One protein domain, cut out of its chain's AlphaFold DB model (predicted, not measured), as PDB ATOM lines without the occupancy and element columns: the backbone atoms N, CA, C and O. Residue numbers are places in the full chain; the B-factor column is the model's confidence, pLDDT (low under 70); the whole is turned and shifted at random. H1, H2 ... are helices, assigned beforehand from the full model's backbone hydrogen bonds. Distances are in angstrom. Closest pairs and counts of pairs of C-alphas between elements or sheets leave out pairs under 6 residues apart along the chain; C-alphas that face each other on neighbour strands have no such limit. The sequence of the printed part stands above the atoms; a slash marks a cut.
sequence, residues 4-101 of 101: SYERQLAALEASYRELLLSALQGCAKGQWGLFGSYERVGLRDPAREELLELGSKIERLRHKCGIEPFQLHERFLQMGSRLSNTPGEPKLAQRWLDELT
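What this domain is: This is residues 4 to 101 of the 101 residues of an uncharacterized protein of Bradyrhizobium yuanmingense (UniProt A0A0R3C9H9). Picture a helical hairpin of two long helices, H1 and H2, folded back side by side, with two shorter helices on one side of it: H4 packs on the last part of H1, residues 21 to 28, and H3 is close to the hairpin, near both H1 and H2. H1 makes the longest axis, and the long link of residues 29 to 45 lies at the end of the hairpin where H1 ends. The printed part has 98 residues with four named helices, H1, H2, H3 and H4 in that order, and no named strand; the class is all helix. The whole is compact, with a radius of gyration of the C-alphas of 13.8 A, and elongated in outline, spanning 41 by 26 by 21 A.

Where its parts are: Find C-alpha 4 at (267.154, 377.371, 289.368); there H1 begins, and it runs over residues 4 to 28, 36.0 A from first to last C-alpha, to C-alpha 28 at (302.771, 372.524, 287.334). After residues 29 to 45 look for H2, residues 46 to 65, which is 29.2 A long. H3 follows at residues 71 to 81, 15.4 A long. H4, residues 89 to 100, is 16.3 A long and ends with C-alpha 100 at (294.049, 381.002, 293.135).

How they stand to each other: Begin with H1 and H2, a hairpin whose helices touch: their closest C-alphas, those of Tyr 16 and Leu 54, are 6.2 A apart. They run opposite ways at a shallow tilt of 28 degrees. Next look at H3, close to H2 but not clearly touching it; the closest C-alphas, those of Gly 55 and His 73, are 5.5 A apart. H2 and H3 run opposite ways at a steep tilt of 45 degrees. H1 and H3 are near each other, with 9 pairs of C-alphas within 10 A. H4 touches H1 at residues 21 to 28 of H1 alone, and the closest C-alphas, those of Ala 28 and Pro 90, are 4.1 A apart. H1 and H4 run opposite ways at a steep tilt of 47 degrees. H3 and H4 are near each other, and their closest C-alphas are 8.2 A apart, while H2 and H4 are apart. In H1, H2, H3 and H4 every backbone O i to N i+4 pair is within hydrogen-bond range.

The domain as a whole: The two C-alphas farthest apart, those of Ser 4 and Asn 85, are 43.9 A from each other. The printed part has no cut and ends at residue 101, the chain's last. The link from H1 to H2 is long, with 17 residues; that from H2 to H3 is tight, with 5, and that from H3 to H4 is short, with 7. The mean pLDDT of the printed part is 84.3, and you will find values under 70 at residues 39 to 41 and 81 to 87.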
ATOM      1  N   SER A   4     266.533 378.576 289.932       78.56
ATOM      2  CA  SER A   4     267.154 377.371 289.368       78.56
ATOM      3  C   SER A   4     268.454 377.663 288.601       78.56
ATOM      4  O   SER A   4     269.396 376.874 288.662       78.56
ATOM      5  N   TYR A   5     268.547 378.812 287.917       81.62
ATOM      6  CA  TYR A   5     269.731 379.142 287.112       81.62
ATOM      7  C   TYR A   5     270.929 379.541 287.962       81.62
ATOM      8  O   TYR A   5     272.042 379.150 287.639       81.62
ATOM      9  N   GLU A   6     270.706 380.253 289.064       84.19
ATOM     10  CA  GLU A   6     271.768 380.645 289.995       84.19
ATOM     11  C   GLU A   6     272.422 379.413 290.624       84.19
ATOM     12  O   GLU A   6     273.643 379.295 290.643       84.19
ATOM     13  N   ARG A   7     271.614 378.433 291.050       87.69
ATOM     14  CA  ARG A   7     272.129 377.179 291.612       87.69
ATOM     15  C   ARG A   7     272.863 376.334 290.569       87.69
ATOM     16  O   ARG A   7     273.862 375.698 290.892       87.69
ATOM     17  N   GLN A   8     272.381 376.335 289.326       88.81
ATOM     18  CA  GLN A   8     273.039 375.640 288.221       88.81
ATOM     19  C   GLN A   8     274.361 376.310 287.827       88.81
ATOM     20  O   GLN A   8     275.341 375.606 287.605       88.81
ATOM     21  N   LEU A   9     274.403 377.644 287.772       89.69
ATOM     22  CA  LEU A   9     275.625 378.414 287.536       89.69
ATOM     23  C   LEU A   9     276.643 378.160 288.643       89.69
ATOM     24  O   LEU A   9     277.749 377.734 288.337       89.69
ATOM     25  N   ALA A  10     276.246 378.284 289.911       89.62
ATOM     26  CA  ALA A  10     277.129 378.027 291.045       89.62
ATOM     27  C   ALA A  10     277.728 376.610 291.015       89.62
ATOM     28  O   ALA A  10     278.920 376.443 291.252       89.62
ATOM     29  N   ALA A  11     276.926 375.595 290.673       92.12
ATOM     30  CA  ALA A  11     277.415 374.227 290.522       92.12
ATOM     31  C   ALA A  11     278.415 374.087 289.361       92.12
ATOM     32  O   ALA A  11     279.468 373.481 289.535       92.12
ATOM     33  N   LEU A  12     278.120 374.668 288.194       92.81
ATOM     34  CA  LEU A  12     279.022 374.627 287.039       92.81
ATOM     35  C   LEU A  12     280.328 375.385 287.301       92.81
ATOM     36  O   LEU A  12     281.392 374.904 286.929       92.81
ATOM     37  N   GLU A  13     280.259 376.547 287.944       92.81
ATOM     38  CA  GLU A  13     281.424 377.358 288.302       92.81
ATOM     39  C   GLU A  13     282.299 376.667 289.349       92.81
ATOM     40  O   GLU A  13     283.525 376.715 289.241       92.81
ATOM     41  N   ALA A  14     281.687 375.975 290.317       93.25
ATOM     42  CA  ALA A  14     282.408 375.133 291.265       93.25
ATOM     43  C   ALA A  14     283.145 373.998 290.541       93.25
ATOM     44  O   ALA A  14     284.363 373.893 290.672       93.25
ATOM     45  N   SER A  15     282.449 373.231 289.692       93.69
ATOM     46  CA  SER A  15     283.071 372.153 288.911       93.69
ATOM     47  C   SER A  15     284.177 372.664 287.985       93.69
ATOM     48  O   SER A  15     285.229 372.038 287.882       93.69
ATOM     49  N   TYR A  16     283.981 373.823 287.346       94.25
ATOM     50  CA  TYR A  16     285.007 374.459 286.523       94.25
ATOM     51  C   TYR A  16     286.250 374.794 287.346       94.25
ATOM     52  O   TYR A  16     287.369 374.530 286.914       94.25
ATOM     53  N   ARG A  17     286.069 375.378 288.534       93.31
ATOM     54  CA  ARG A  17     287.178 375.775 289.403       93.31
ATOM     55  C   ARG A  17     287.942 374.563 289.933       93.31
ATOM     56  O   ARG A  17     289.167 374.594 289.924       93.31
ATOM     57  N   GLU A  18     287.251 373.507 290.351       93.69
ATOM     58  CA  GLU A  18     287.888 372.262 290.802       93.69
ATOM     59  C   GLU A  18     288.692 371.594 289.680       93.69
ATOM     60  O   GLU A  18     289.860 371.248 289.875       93.69
ATOM     61  N   LEU A  19     288.102 371.483 288.486       93.12
ATOM     62  CA  LEU A  19     288.784 370.938 287.315       93.12
ATOM     63  C   LEU A  19     289.998 371.791 286.928       93.12
ATOM     64  O   LEU A  19     291.069 371.249 286.668       93.12
ATOM     65  N   LEU A  20     289.856 373.122 286.938       92.62
ATOM     66  CA  LEU A  20     290.941 374.047 286.623       92.62
ATOM     67  C   LEU A  20     292.097 373.887 287.611       92.62
ATOM     68  O   LEU A  20     293.240 373.775 287.185       92.62
ATOM     69  N   LEU A  21     291.818 373.849 288.915       92.38
ATOM     70  CA  LEU A  21     292.849 373.672 289.939       92.38
ATOM     71  C   LEU A  21     293.589 372.343 289.761       92.38
ATOM     72  O   LEU A  21     294.819 372.332 289.760       92.38
ATOM     73  N   SER A  22     292.856 371.248 289.545       92.12
ATOM     74  CA  SER A  22     293.442 369.928 289.293       92.12
ATOM     75  C   SER A  22     294.335 369.932 288.046       92.12
ATOM     76  O   SER A  22     295.484 369.485 288.086       92.12
ATOM     77  N   ALA A  23     293.855 370.528 286.952       90.50
ATOM     78  CA  ALA A  23     294.602 370.634 285.707       90.50
ATOM     79  C   ALA A  23     295.853 371.519 285.850       90.50
ATOM     80  O   ALA A  23     296.929 371.156 285.376       90.50
ATOM     81  N   LEU A  24     295.754 372.651 286.557       90.38
ATOM     82  CA  LEU A  24     296.891 373.526 286.854       90.38
ATOM     83  C   LEU A  24     297.933 372.814 287.723       90.38
ATOM     84  O   LEU A  24     299.127 372.941 287.463       90.38
ATOM     85  N   GLN A  25     297.507 372.027 288.714       90.75
ATOM     86  CA  GLN A  25     298.409 371.208 289.525       90.75
ATOM     87  C   GLN A  25     299.127 370.144 288.688       90.75
ATOM     88  O   GLN A  25     300.336 369.966 288.837       90.75
ATOM     89  N   GLY A  26     298.407 369.452 287.802       88.62
ATOM     90  CA  GLY A  26     298.994 368.500 286.860       88.62
ATOM     91  C   GLY A  26     300.010 369.171 285.939       88.62
ATOM     92  O   GLY A  26     301.138 368.698 285.779       88.62
ATOM     93  N   CYS A  27     299.654 370.338 285.403       87.94
ATOM     94  CA  CYS A  27     300.527 371.107 284.531       87.94
ATOM     95  C   CYS A  27     301.783 371.609 285.260       87.94
ATOM     96  O   CYS A  27     302.891 371.426 284.762       87.94
ATOM     97  N   ALA A  28     301.646 372.123 286.486       87.44
ATOM     98  CA  ALA A  28     302.771 372.524 287.334       87.44
ATOM     99  C   ALA A  28     303.726 371.357 287.653       87.44
ATOM    100  O   ALA A  28     304.936 371.558 287.755       87.44
ATOM    101  N   LYS A  29     303.202 370.127 287.742       86.00
ATOM    102  CA  LYS A  29     303.986 368.891 287.918       86.00
ATOM    103  C   LYS A  29     304.631 368.370 286.629       86.00
ATOM    104  O   LYS A  29     305.375 367.394 286.689       86.00
ATOM    105  N   GLY A  30     304.384 369.012 285.487       82.75
ATOM    106  CA  GLY A  30     304.988 368.656 284.205       82.75
ATOM    107  C   GLY A  30     304.053 367.954 283.221       82.75
ATOM    108  O   GLY A  30     304.563 367.293 282.320       82.75
ATOM    109  N   GLN A  31     302.727 368.086 283.350       81.69
ATOM    110  CA  GLN A  31     301.788 367.788 282.255       81.69
ATOM    111  C   GLN A  31     301.718 368.961 281.263       81.69
ATOM    112  O   GLN A  31     301.732 370.126 281.656       81.69
ATOM    113  N   TRP A  32     301.663 368.661 279.967       81.12
ATOM    114  CA  TRP A  32     301.711 369.654 278.886       81.12
ATOM    115  C   TRP A  32     300.456 369.544 278.022       81.12
ATOM    116  O   TRP A  32     299.860 368.472 277.926       81.12
ATOM    117  N   GLY A  33     300.075 370.637 277.360       81.12
ATOM    118  CA  GLY A  33     298.901 370.676 276.483       81.12
ATOM    119  C   GLY A  33     297.621 371.199 277.141       81.12
ATOM    120  O   GLY A  33     296.562 371.144 276.510       81.12
ATOM    121  N   LEU A  34     297.706 371.743 278.362       85.19
ATOM    122  CA  LEU A  34     296.574 372.357 279.066       85.19
ATOM    123  C   LEU A  34     296.120 373.661 278.401       85.19
ATOM    124  O   LEU A  34     294.924 373.902 278.256       85.19
ATOM    125  N   PHE A  35     297.059 374.496 277.958       83.19
ATOM    126  CA  PHE A  35     296.747 375.801 277.373       83.19
ATOM    127  C   PHE A  35     296.648 375.746 275.842       83.19
ATOM    128  O   PHE A  35     296.315 376.734 275.196       83.19
ATOM    129  N   GLY A  36     296.895 374.584 275.229       74.81
ATOM    130  CA  GLY A  36     296.800 374.402 273.778       74.81
ATOM    131  C   GLY A  36     297.972 374.977 272.984       74.81
ATOM    132  O   GLY A  36     297.985 374.863 271.759       74.81
ATOM    133  N   SER A  37     298.993 375.529 273.650       72.06
ATOM    134  CA  SER A  37     300.200 376.051 272.993       72.06
ATOM    135  C   SER A  37     300.948 374.979 272.188       72.06
ATOM    136  O   SER A  37     301.612 375.294 271.202       72.06
ATOM    137  N   TYR A  38     300.788 373.707 272.565       71.50
ATOM    138  CA  TYR A  38     301.411 372.550 271.922       71.50
ATOM    139  C   TYR A  38     300.428 371.687 271.116       71.50
ATOM    140  O   TYR A  38     300.791 370.602 270.664       71.50
ATOM    141  N   GLU A  39     299.206 372.171 270.853       69.69
ATOM    142  CA  GLU A  39     298.233 371.432 270.033       69.69
ATOM    143  C   GLU A  39     298.770 371.177 268.615       69.69
ATOM    144  O   GLU A  39     298.577 370.101 268.053       69.69
ATOM    145  N   ARG A  40     299.553 372.122 268.073       68.75
ATOM    146  CA  ARG A  40     300.229 371.987 266.769       68.75
ATOM    147  C   ARG A  40     301.253 370.848 266.714       68.75
ATOM    148  O   ARG A  40     301.591 370.412 265.620       68.75
ATOM    149  N   VAL A  41     301.751 370.390 267.864       69.88
ATOM    150  CA  VAL A  41     302.688 369.258 267.984       69.88
ATOM    151  C   VAL A  41     302.032 368.025 268.623       69.88
ATOM    152  O   VAL A  41     302.725 367.085 268.995       69.88
ATOM    153  N   GLY A  42     300.698 368.015 268.739       72.50
ATOM    154  CA  GLY A  42     299.916 366.862 269.191       72.50
ATOM    155  C   GLY A  42     299.806 366.678 270.707       72.50
ATOM    156  O   GLY A  42     299.209 365.698 271.144       72.50
ATOM    157  N   LEU A  43     300.332 367.599 271.524       77.44
ATOM    158  CA  LEU A  43     300.134 367.558 272.976       77.44
ATOM    159  C   LEU A  43     298.779 368.177 273.328       77.44
ATOM    160  O   LEU A  43     298.548 369.371 273.112       77.44
ATOM    161  N   ARG A  44     297.886 367.353 273.879       79.25
ATOM    162  CA  ARG A  44     296.546 367.743 274.318       79.25
ATOM    163  C   ARG A  44     296.269 367.135 275.685       79.25
ATOM    164  O   ARG A  44     296.296 365.916 275.828       79.25
ATOM    165  N   ASP A  45     295.965 367.986 276.657       84.19
ATOM    166  CA  ASP A  45     295.453 367.533 277.945       84.19
ATOM    167  C   ASP A  45     293.922 367.365 277.853       84.19
ATOM    168  O   ASP A  45     293.251 368.282 277.364       84.19
ATOM    169  N   PRO A  46     293.346 366.224 278.271       85.88
ATOM    170  CA  PRO A  46     291.900 366.008 278.206       85.88
ATOM    171  C   PRO A  46     291.118 367.018 279.057       85.88
ATOM    172  O   PRO A  46     290.037 367.443 278.646       85.88
ATOM    173  N   ALA A  47     291.688 367.502 280.169       88.62
ATOM    174  CA  ALA A  47     291.028 368.486 281.021       88.62
ATOM    175  C   ALA A  47     290.822 369.828 280.304       88.62
ATOM    176  O   ALA A  47     289.923 370.585 280.661       88.62
ATOM    177  N   ARG A  48     291.611 370.133 279.261       88.56
ATOM    178  CA  ARG A  48     291.405 371.331 278.436       88.56
ATOM    179  C   ARG A  48     290.049 371.303 277.741       88.56
ATOM    180  O   ARG A  48     289.371 372.323 277.732       88.56
ATOM    181  N   GLU A  49     289.676 370.180 277.131       89.25
ATOM    182  CA  GLU A  49     288.414 370.075 276.388       89.25
ATOM    183  C   GLU A  49     287.230 370.218 277.348       89.25
ATOM    184  O   GLU A  49     286.370 371.072 277.135       89.25
ATOM    185  N   GLU A  50     287.285 369.527 278.489       91.62
ATOM    186  CA  GLU A  50     286.287 369.653 279.554       91.62
ATOM    187  C   GLU A  50     286.180 371.091 280.100       91.62
ATOM    188  O   GLU A  50     285.076 371.614 280.281       91.62
ATOM    189  N   LEU A  51     287.308 371.785 280.309       92.62
ATOM    190  CA  LEU A  51     287.319 373.197 280.713       92.62
ATOM    191  C   LEU A  51     286.690 374.097 279.643       92.62
ATOM    192  O   LEU A  51     285.914 374.993 279.974       92.62
ATOM    193  N   LEU A  52     286.988 373.883 278.362       91.44
ATOM    194  CA  LEU A  52     286.395 374.668 277.278       91.44
ATOM    195  C   LEU A  52     284.876 374.463 277.194       91.44
ATOM    196  O   LEU A  52     284.132 375.436 277.030       91.44
ATOM    197  N   GLU A  53     284.408 373.227 277.361       92.69
ATOM    198  CA  GLU A  53     282.986 372.891 277.360       92.69
ATOM    199  C   GLU A  53     282.244 373.500 278.555       92.69
ATOM    200  O   GLU A  53     281.200 374.144 278.378       92.69
ATOM    201  N   LEU A  54     282.790 373.346 279.766       93.56
ATOM    202  CA  LEU A  54     282.221 373.921 280.986       93.56
ATOM    203  C   LEU A  54     282.197 375.449 280.918       93.56
ATOM    204  O   LEU A  54     281.151 376.050 281.166       93.56
ATOM    205  N   GLY A  55     283.305 376.077 280.514       93.19
ATOM    206  CA  GLY A  55     283.401 377.525 280.351       93.19
ATOM    207  C   GLY A  55     282.380 378.057 279.347       93.19
ATOM    208  O   GLY A  55     281.580 378.928 279.686       93.19
ATOM    209  N   SER A  56     282.284 377.431 278.170       92.44
ATOM    210  CA  SER A  56     281.285 377.780 277.148       92.44
ATOM    211  C   SER A  56     279.841 377.584 277.623       92.44
ATOM    212  O   SER A  56     278.919 378.262 277.157       92.44
ATOM    213  N   LYS A  57     279.583 376.619 278.511       93.19
ATOM    214  CA  LYS A  57     278.254 376.403 279.102       93.19
ATOM    215  C   LYS A  57     277.920 377.493 280.122       93.19
ATOM    216  O   LYS A  57     276.804 378.014 280.086       93.19
ATOM    217  N   ILE A  58     278.876 377.853 280.979       93.06
ATOM    218  CA  ILE A  58     278.749 378.934 281.966       93.06
ATOM    219  C   ILE A  58     278.529 380.269 281.253       93.06
ATOM    220  O   ILE A  58     277.565 380.961 281.563       93.06
ATOM    221  N   GLU A  59     279.341 380.593 280.247       92.44
ATOM    222  CA  GLU A  59     279.221 381.812 279.437       92.44
ATOM    223  C   GLU A  59     277.841 381.931 278.787       92.44
ATOM    224  O   GLU A  59     277.160 382.945 278.934       92.44
ATOM    225  N   ARG A  60     277.359 380.859 278.142       91.25
ATOM    226  CA  ARG A  60     276.017 380.840 277.540       91.25
ATOM    227  C   ARG A  60     274.911 381.061 278.568       91.25
ATOM    228  O   ARG A  60     273.917 381.717 278.256       91.25
ATOM    229  N   LEU A  61     275.038 380.495 279.769       90.19
ATOM    230  CA  LEU A  61     274.060 380.687 280.842       90.19
ATOM    231  C   LEU A  61     274.122 382.105 281.418       90.19
ATOM    232  O   LEU A  61     273.077 382.732 281.574       90.19
ATOM    233  N   ARG A  62     275.321 382.640 281.656       90.81
ATOM    234  CA  ARG A  62     275.528 384.012 282.139       90.81
ATOM    235  C   ARG A  62     275.005 385.043 281.147       90.81
ATOM    236  O   ARG A  62     274.221 385.900 281.542       90.81
ATOM    237  N   HIS A  63     275.298 384.874 279.859       89.94
ATOM    238  CA  HIS A  63     274.766 385.717 278.791       89.94
ATOM    239  C   HIS A  63     273.229 385.690 278.749       89.94
ATOM    240  O   HIS A  63     272.588 386.733 278.654       89.94
ATOM    241  N   LYS A  64     272.602 384.511 278.888       87.88
ATOM    242  CA  LYS A  64     271.131 384.391 278.977       87.88
ATOM    243  C   LYS A  64     270.541 385.096 280.199       87.88
ATOM    244  O   LYS A  64     269.389 385.523 280.152       87.88
ATOM    245  N   CYS A  65     271.300 385.189 281.284       86.69
ATOM    246  CA  CYS A  65     270.904 385.887 282.498       86.69
ATOM    247  C   CYS A  65     271.310 387.372 282.508       86.69
ATOM    248  O   CYS A  65     270.961 388.056 283.461       86.69
ATOM    249  N   GLY A  66     272.011 387.884 281.489       86.69
ATOM    250  CA  GLY A  66     272.537 389.255 281.492       86.69
ATOM    251  C   GLY A  66     273.610 389.496 282.563       86.69
ATOM    252  O   GLY A  66     273.743 390.611 283.053       86.69
ATOM    253  N   ILE A  67     274.325 388.441 282.959       88.56
ATOM    254  CA  ILE A  67     275.433 388.482 283.920       88.56
ATOM    255  C   ILE A  67     276.737 388.681 283.143       88.56
ATOM    256  O   ILE A  67     276.872 388.208 282.013       88.56
ATOM    257  N   GLU A  68     277.702 389.353 283.765       87.50
ATOM    258  CA  GLU A  68     279.045 389.541 283.217       87.50
ATOM    259  C   GLU A  68     279.731 388.216 282.820       87.50
ATOM    260  O   GLU A  68     279.493 387.171 283.450       87.50
ATOM    261  N   PRO A  69     280.607 388.247 281.796       88.44
ATOM    262  CA  PRO A  69     281.313 387.069 281.301       88.44
ATOM    263  C   PRO A  69     282.136 386.379 282.388       88.44
ATOM    264  O   PRO A  69     282.470 386.942 283.439       88.44
ATOM    265  N   PHE A  70     282.437 385.103 282.163       90.81
ATOM    266  CA  PHE A  70     283.123 384.310 283.172       90.81
ATOM    267  C   PHE A  70     284.626 384.580 283.150       90.81
ATOM    268  O   PHE A  70     285.376 383.945 282.415       90.81
ATOM    269  N   GLN A  71     285.068 385.506 284.008       90.00
ATOM    270  CA  GLN A  71     286.456 385.983 284.051       90.00
ATOM    271  C   GLN A  71     287.504 384.860 284.158       90.00
ATOM    272  O   GLN A  71     288.584 384.974 283.581       90.00
ATOM    273  N   LEU A  72     287.205 383.760 284.863       89.19
ATOM    274  CA  LEU A  72     288.110 382.606 284.947       89.19
ATOM    275  C   LEU A  72     288.316 381.929 283.586       89.19
ATOM    276  O   LEU A  72     289.447 381.585 283.243       89.19
ATOM    277  N   HIS A  73     287.246 381.775 282.805       90.62
ATOM    278  CA  HIS A  73     287.310 381.190 281.469       90.62
ATOM    279  C   HIS A  73     287.983 382.124 280.464       90.62
ATOM    280  O   HIS A  73     288.861 381.694 279.723       90.62
ATOM    281  N   GLU A  74     287.667 383.415 280.510       89.44
ATOM    282  CA  GLU A  74     288.356 384.447 279.724       89.44
ATOM    283  C   GLU A  74     289.872 384.420 279.975       89.44
ATOM    284  O   GLU A  74     290.677 384.389 279.041       89.44
ATOM    285  N   ARG A  75     290.282 384.359 281.250       88.75
ATOM    286  CA  ARG A  75     291.696 384.256 281.627       88.75
ATOM    287  C   ARG A  75     292.321 382.957 281.111       88.75
ATOM    288  O   ARG A  75     293.445 383.001 280.615       88.75
ATOM    289  N   PHE A  76     291.602 381.831 281.171       88.44
ATOM    290  CA  PHE A  76     292.054 380.546 280.621       88.44
ATOM    291  C   PHE A  76     292.349 380.637 279.116       88.44
ATOM    292  O   PHE A  76     293.432 380.253 278.672       88.44
ATOM    293  N   LEU A  77     291.423 381.208 278.340       86.56
ATOM    294  CA  LEU A  77     291.588 381.405 276.898       86.56
ATOM    295  C   LEU A  77     292.777 382.324 276.588       86.56
ATOM    296  O   LEU A  77     293.600 382.014 275.724       86.56
ATOM    297  N   GLN A  78     292.927 383.415 277.347       84.38
ATOM    298  CA  GLN A  78     294.056 384.334 277.198       84.38
ATOM    299  C   GLN A  78     295.408 383.678 277.492       84.38
ATOM    300  O   GLN A  78     296.399 384.031 276.852       84.38
ATOM    301  N   MET A  79     295.482 382.732 278.436       80.25
ATOM    302  CA  MET A  79     296.715 381.979 278.699       80.25
ATOM    303  C   MET A  79     297.107 381.112 277.496       80.25
ATOM    304  O   MET A  79     298.287 381.057 277.153       80.25
ATOM    305  N   GLY A  80     296.132 380.506 276.811       72.19
ATOM    306  CA  GLY A  80     296.367 379.693 275.612       72.19
ATOM    307  C   GLY A  80     296.807 380.473 274.376       72.19
ATOM    308  O   GLY A  80     297.591 379.971 273.570       72.19
ATOM    309  N   SER A  81     296.367 381.725 274.236       68.19
ATOM    310  CA  SER A  81     296.764 382.590 273.118       68.19
ATOM    311  C   SER A  81     298.145 383.246 273.271       68.19
ATOM    312  O   SER A  81     298.633 383.841 272.306       68.19
ATOM    313  N   ARG A  82     298.805 383.173 274.438       60.72
ATOM    314  CA  ARG A  82     300.123 383.808 274.633       60.72
ATOM    315  C   ARG A  82     301.232 383.047 273.892       60.72
ATOM    316  O   ARG A  82     301.722 382.014 274.336       60.72
ATOM    317  N   LEU A  83     301.627 383.629 272.759       49.34
ATOM    318  CA  LEU A  83     302.671 383.205 271.822       49.34
ATOM    319  C   LEU A  83     304.091 383.146 272.419       49.34
ATOM    320  O   LEU A  83     304.552 384.103 273.035       49.34
ATOM    321  N   SER A  84     304.782 382.044 272.098       50.78
ATOM    322  CA  SER A  84     306.232 381.773 271.933       50.78
ATOM    323  C   SER A  84     307.288 382.253 272.939       50.78
ATOM    324  O   SER A  84     308.377 381.689 272.924       50.78
ATOM    325  N   ASN A  85     307.032 383.231 273.805       50.78
ATOM    326  CA  ASN A  85     308.029 383.774 274.744       50.78
ATOM    327  C   ASN A  85     307.614 383.657 276.212       50.78
ATOM    328  O   ASN A  85     308.257 384.208 277.108       50.78
ATOM    329  N   THR A  86     306.525 382.945 276.472       55.38
ATOM    330  CA  THR A  86     306.054 382.709 277.825       55.38
ATOM    331  C   THR A  86     306.922 381.623 278.476       55.38
ATOM    332  O   THR A  86     307.199 380.613 277.824       55.38
ATOM    333  N   PRO A  87     307.377 381.779 279.738       59.56
ATOM    334  CA  PRO A  87     307.964 380.662 280.480       59.56
ATOM    335  C   PRO A  87     307.028 379.450 280.376       59.56
ATOM    336  O   PRO A  87     305.816 379.637 280.449       59.56
ATOM    337  N   GLY A  88     307.581 378.253 280.145       71.94
ATOM    338  CA  GLY A  88     306.801 377.069 279.754       71.94
ATOM    339  C   GLY A  88     305.541 376.838 280.595       71.94
ATOM    340  O   GLY A  88     305.518 377.192 281.776       71.94
ATOM    341  N   GLU A  89     304.523 376.216 279.989       75.81
ATOM    342  CA  GLU A  89     303.218 375.891 280.600       75.81
ATOM    343  C   GLU A  89     303.259 375.546 282.105       75.81
ATOM    344  O   GLU A  89     302.486 376.158 282.843       75.81
ATOM    345  N   PRO A  90     304.178 374.697 282.620       81.69
ATOM    346  CA  PRO A  90     304.273 374.409 284.057       81.69
ATOM    347  C   PRO A  90     304.476 375.643 284.949       81.69
ATOM    348  O   PRO A  90     303.867 375.747 286.011       81.69
ATOM    349  N   LYS A  91     305.308 376.608 284.538       83.50
ATOM    350  CA  LYS A  91     305.546 377.835 285.320       83.50
ATOM    351  C   LYS A  91     304.335 378.760 285.299       83.50
ATOM    352  O   LYS A  91     304.050 379.403 286.306       83.50
ATOM    353  N   LEU A  92     303.629 378.831 284.170       83.75
ATOM    354  CA  LEU A  92     302.376 379.582 284.074       83.75
ATOM    355  C   LEU A  92     301.302 378.967 284.955       83.75
ATOM    356  O   LEU A  92     300.642 379.690 285.698       83.75
ATOM    357  N   ALA A  93     301.172 377.643 284.900       86.69
ATOM    358  CA  ALA A  93     300.223 376.914 285.712       86.69
ATOM    359  C   ALA A  93     300.511 377.103 287.201       86.69
ATOM    360  O   ALA A  93     299.603 377.445 287.950       86.69
ATOM    361  N   GLN A  94     301.775 376.986 287.616       86.56
ATOM    362  CA  GLN A  94     302.174 377.195 289.006       86.56
ATOM    363  C   GLN A  94     301.906 378.626 289.483       86.56
ATOM    364  O   GLN A  94     301.404 378.811 290.587       86.56
ATOM    365  N   ARG A  95     302.212 379.636 288.658       88.25
ATOM    366  CA  ARG A  95     301.938 381.038 288.995       88.25
ATOM    367  C   ARG A  95     300.442 381.296 289.131       88.25
ATOM    368  O   ARG A  95     300.026 382.001 290.038       88.25
ATOM    369  N   TRP A  96     299.632 380.727 288.243       89.00
ATOM    370  CA  TRP A  96     298.189 380.897 288.330       89.00
ATOM    371  C   TRP A  96     297.592 380.125 289.514       89.00
ATOM    372  O   TRP A  96     296.693 380.628 290.177       89.00
ATOM    373  N   LEU A  97     298.122 378.942 289.822       88.38
ATOM    374  CA  LEU A  97     297.735 378.174 291.001       88.38
ATOM    375  C   LEU A  97     298.017 378.945 292.302       88.38
ATOM    376  O   LEU A  97     297.168 378.942 293.188       88.38
ATOM    377  N   ASP A  98     299.165 379.627 292.380       88.38
ATOM    378  CA  ASP A  98     299.556 380.493 293.506       88.38
ATOM    379  C   ASP A  98     298.619 381.704 293.660       88.38
ATOM    380  O   ASP A  98     298.276 382.083 294.768       88.38
ATOM    381  N   GLU A  99     298.111 382.264 292.557       87.50
ATOM    382  CA  GLU A  99     297.108 383.340 292.607       87.50
ATOM    383  C   GLU A  99     295.696 382.866 293.020       87.50
ATOM    384  O   GLU A  99     294.860 383.692 293.389       87.50
ATOM    385  N   LEU A 100     295.384 381.570 292.886       84.50
ATOM    386  CA  LEU A 100     294.049 381.002 293.135       84.50
ATOM    387  C   LEU A 100     293.907 380.301 294.498       84.50
ATOM    388  O   LEU A 100     292.772 379.971 294.872       84.50
ATOM    389  N   THR A 101     295.029 380.042 295.176       76.62
ATOM    390  CA  THR A 101     295.133 379.343 296.469       76.62
ATOM    391  C   THR A 101     295.396 380.345 297.580       76.62
ATOM    392  O   THR A 101     294.686 380.263 298.606       76.62
TER     393      THR A 101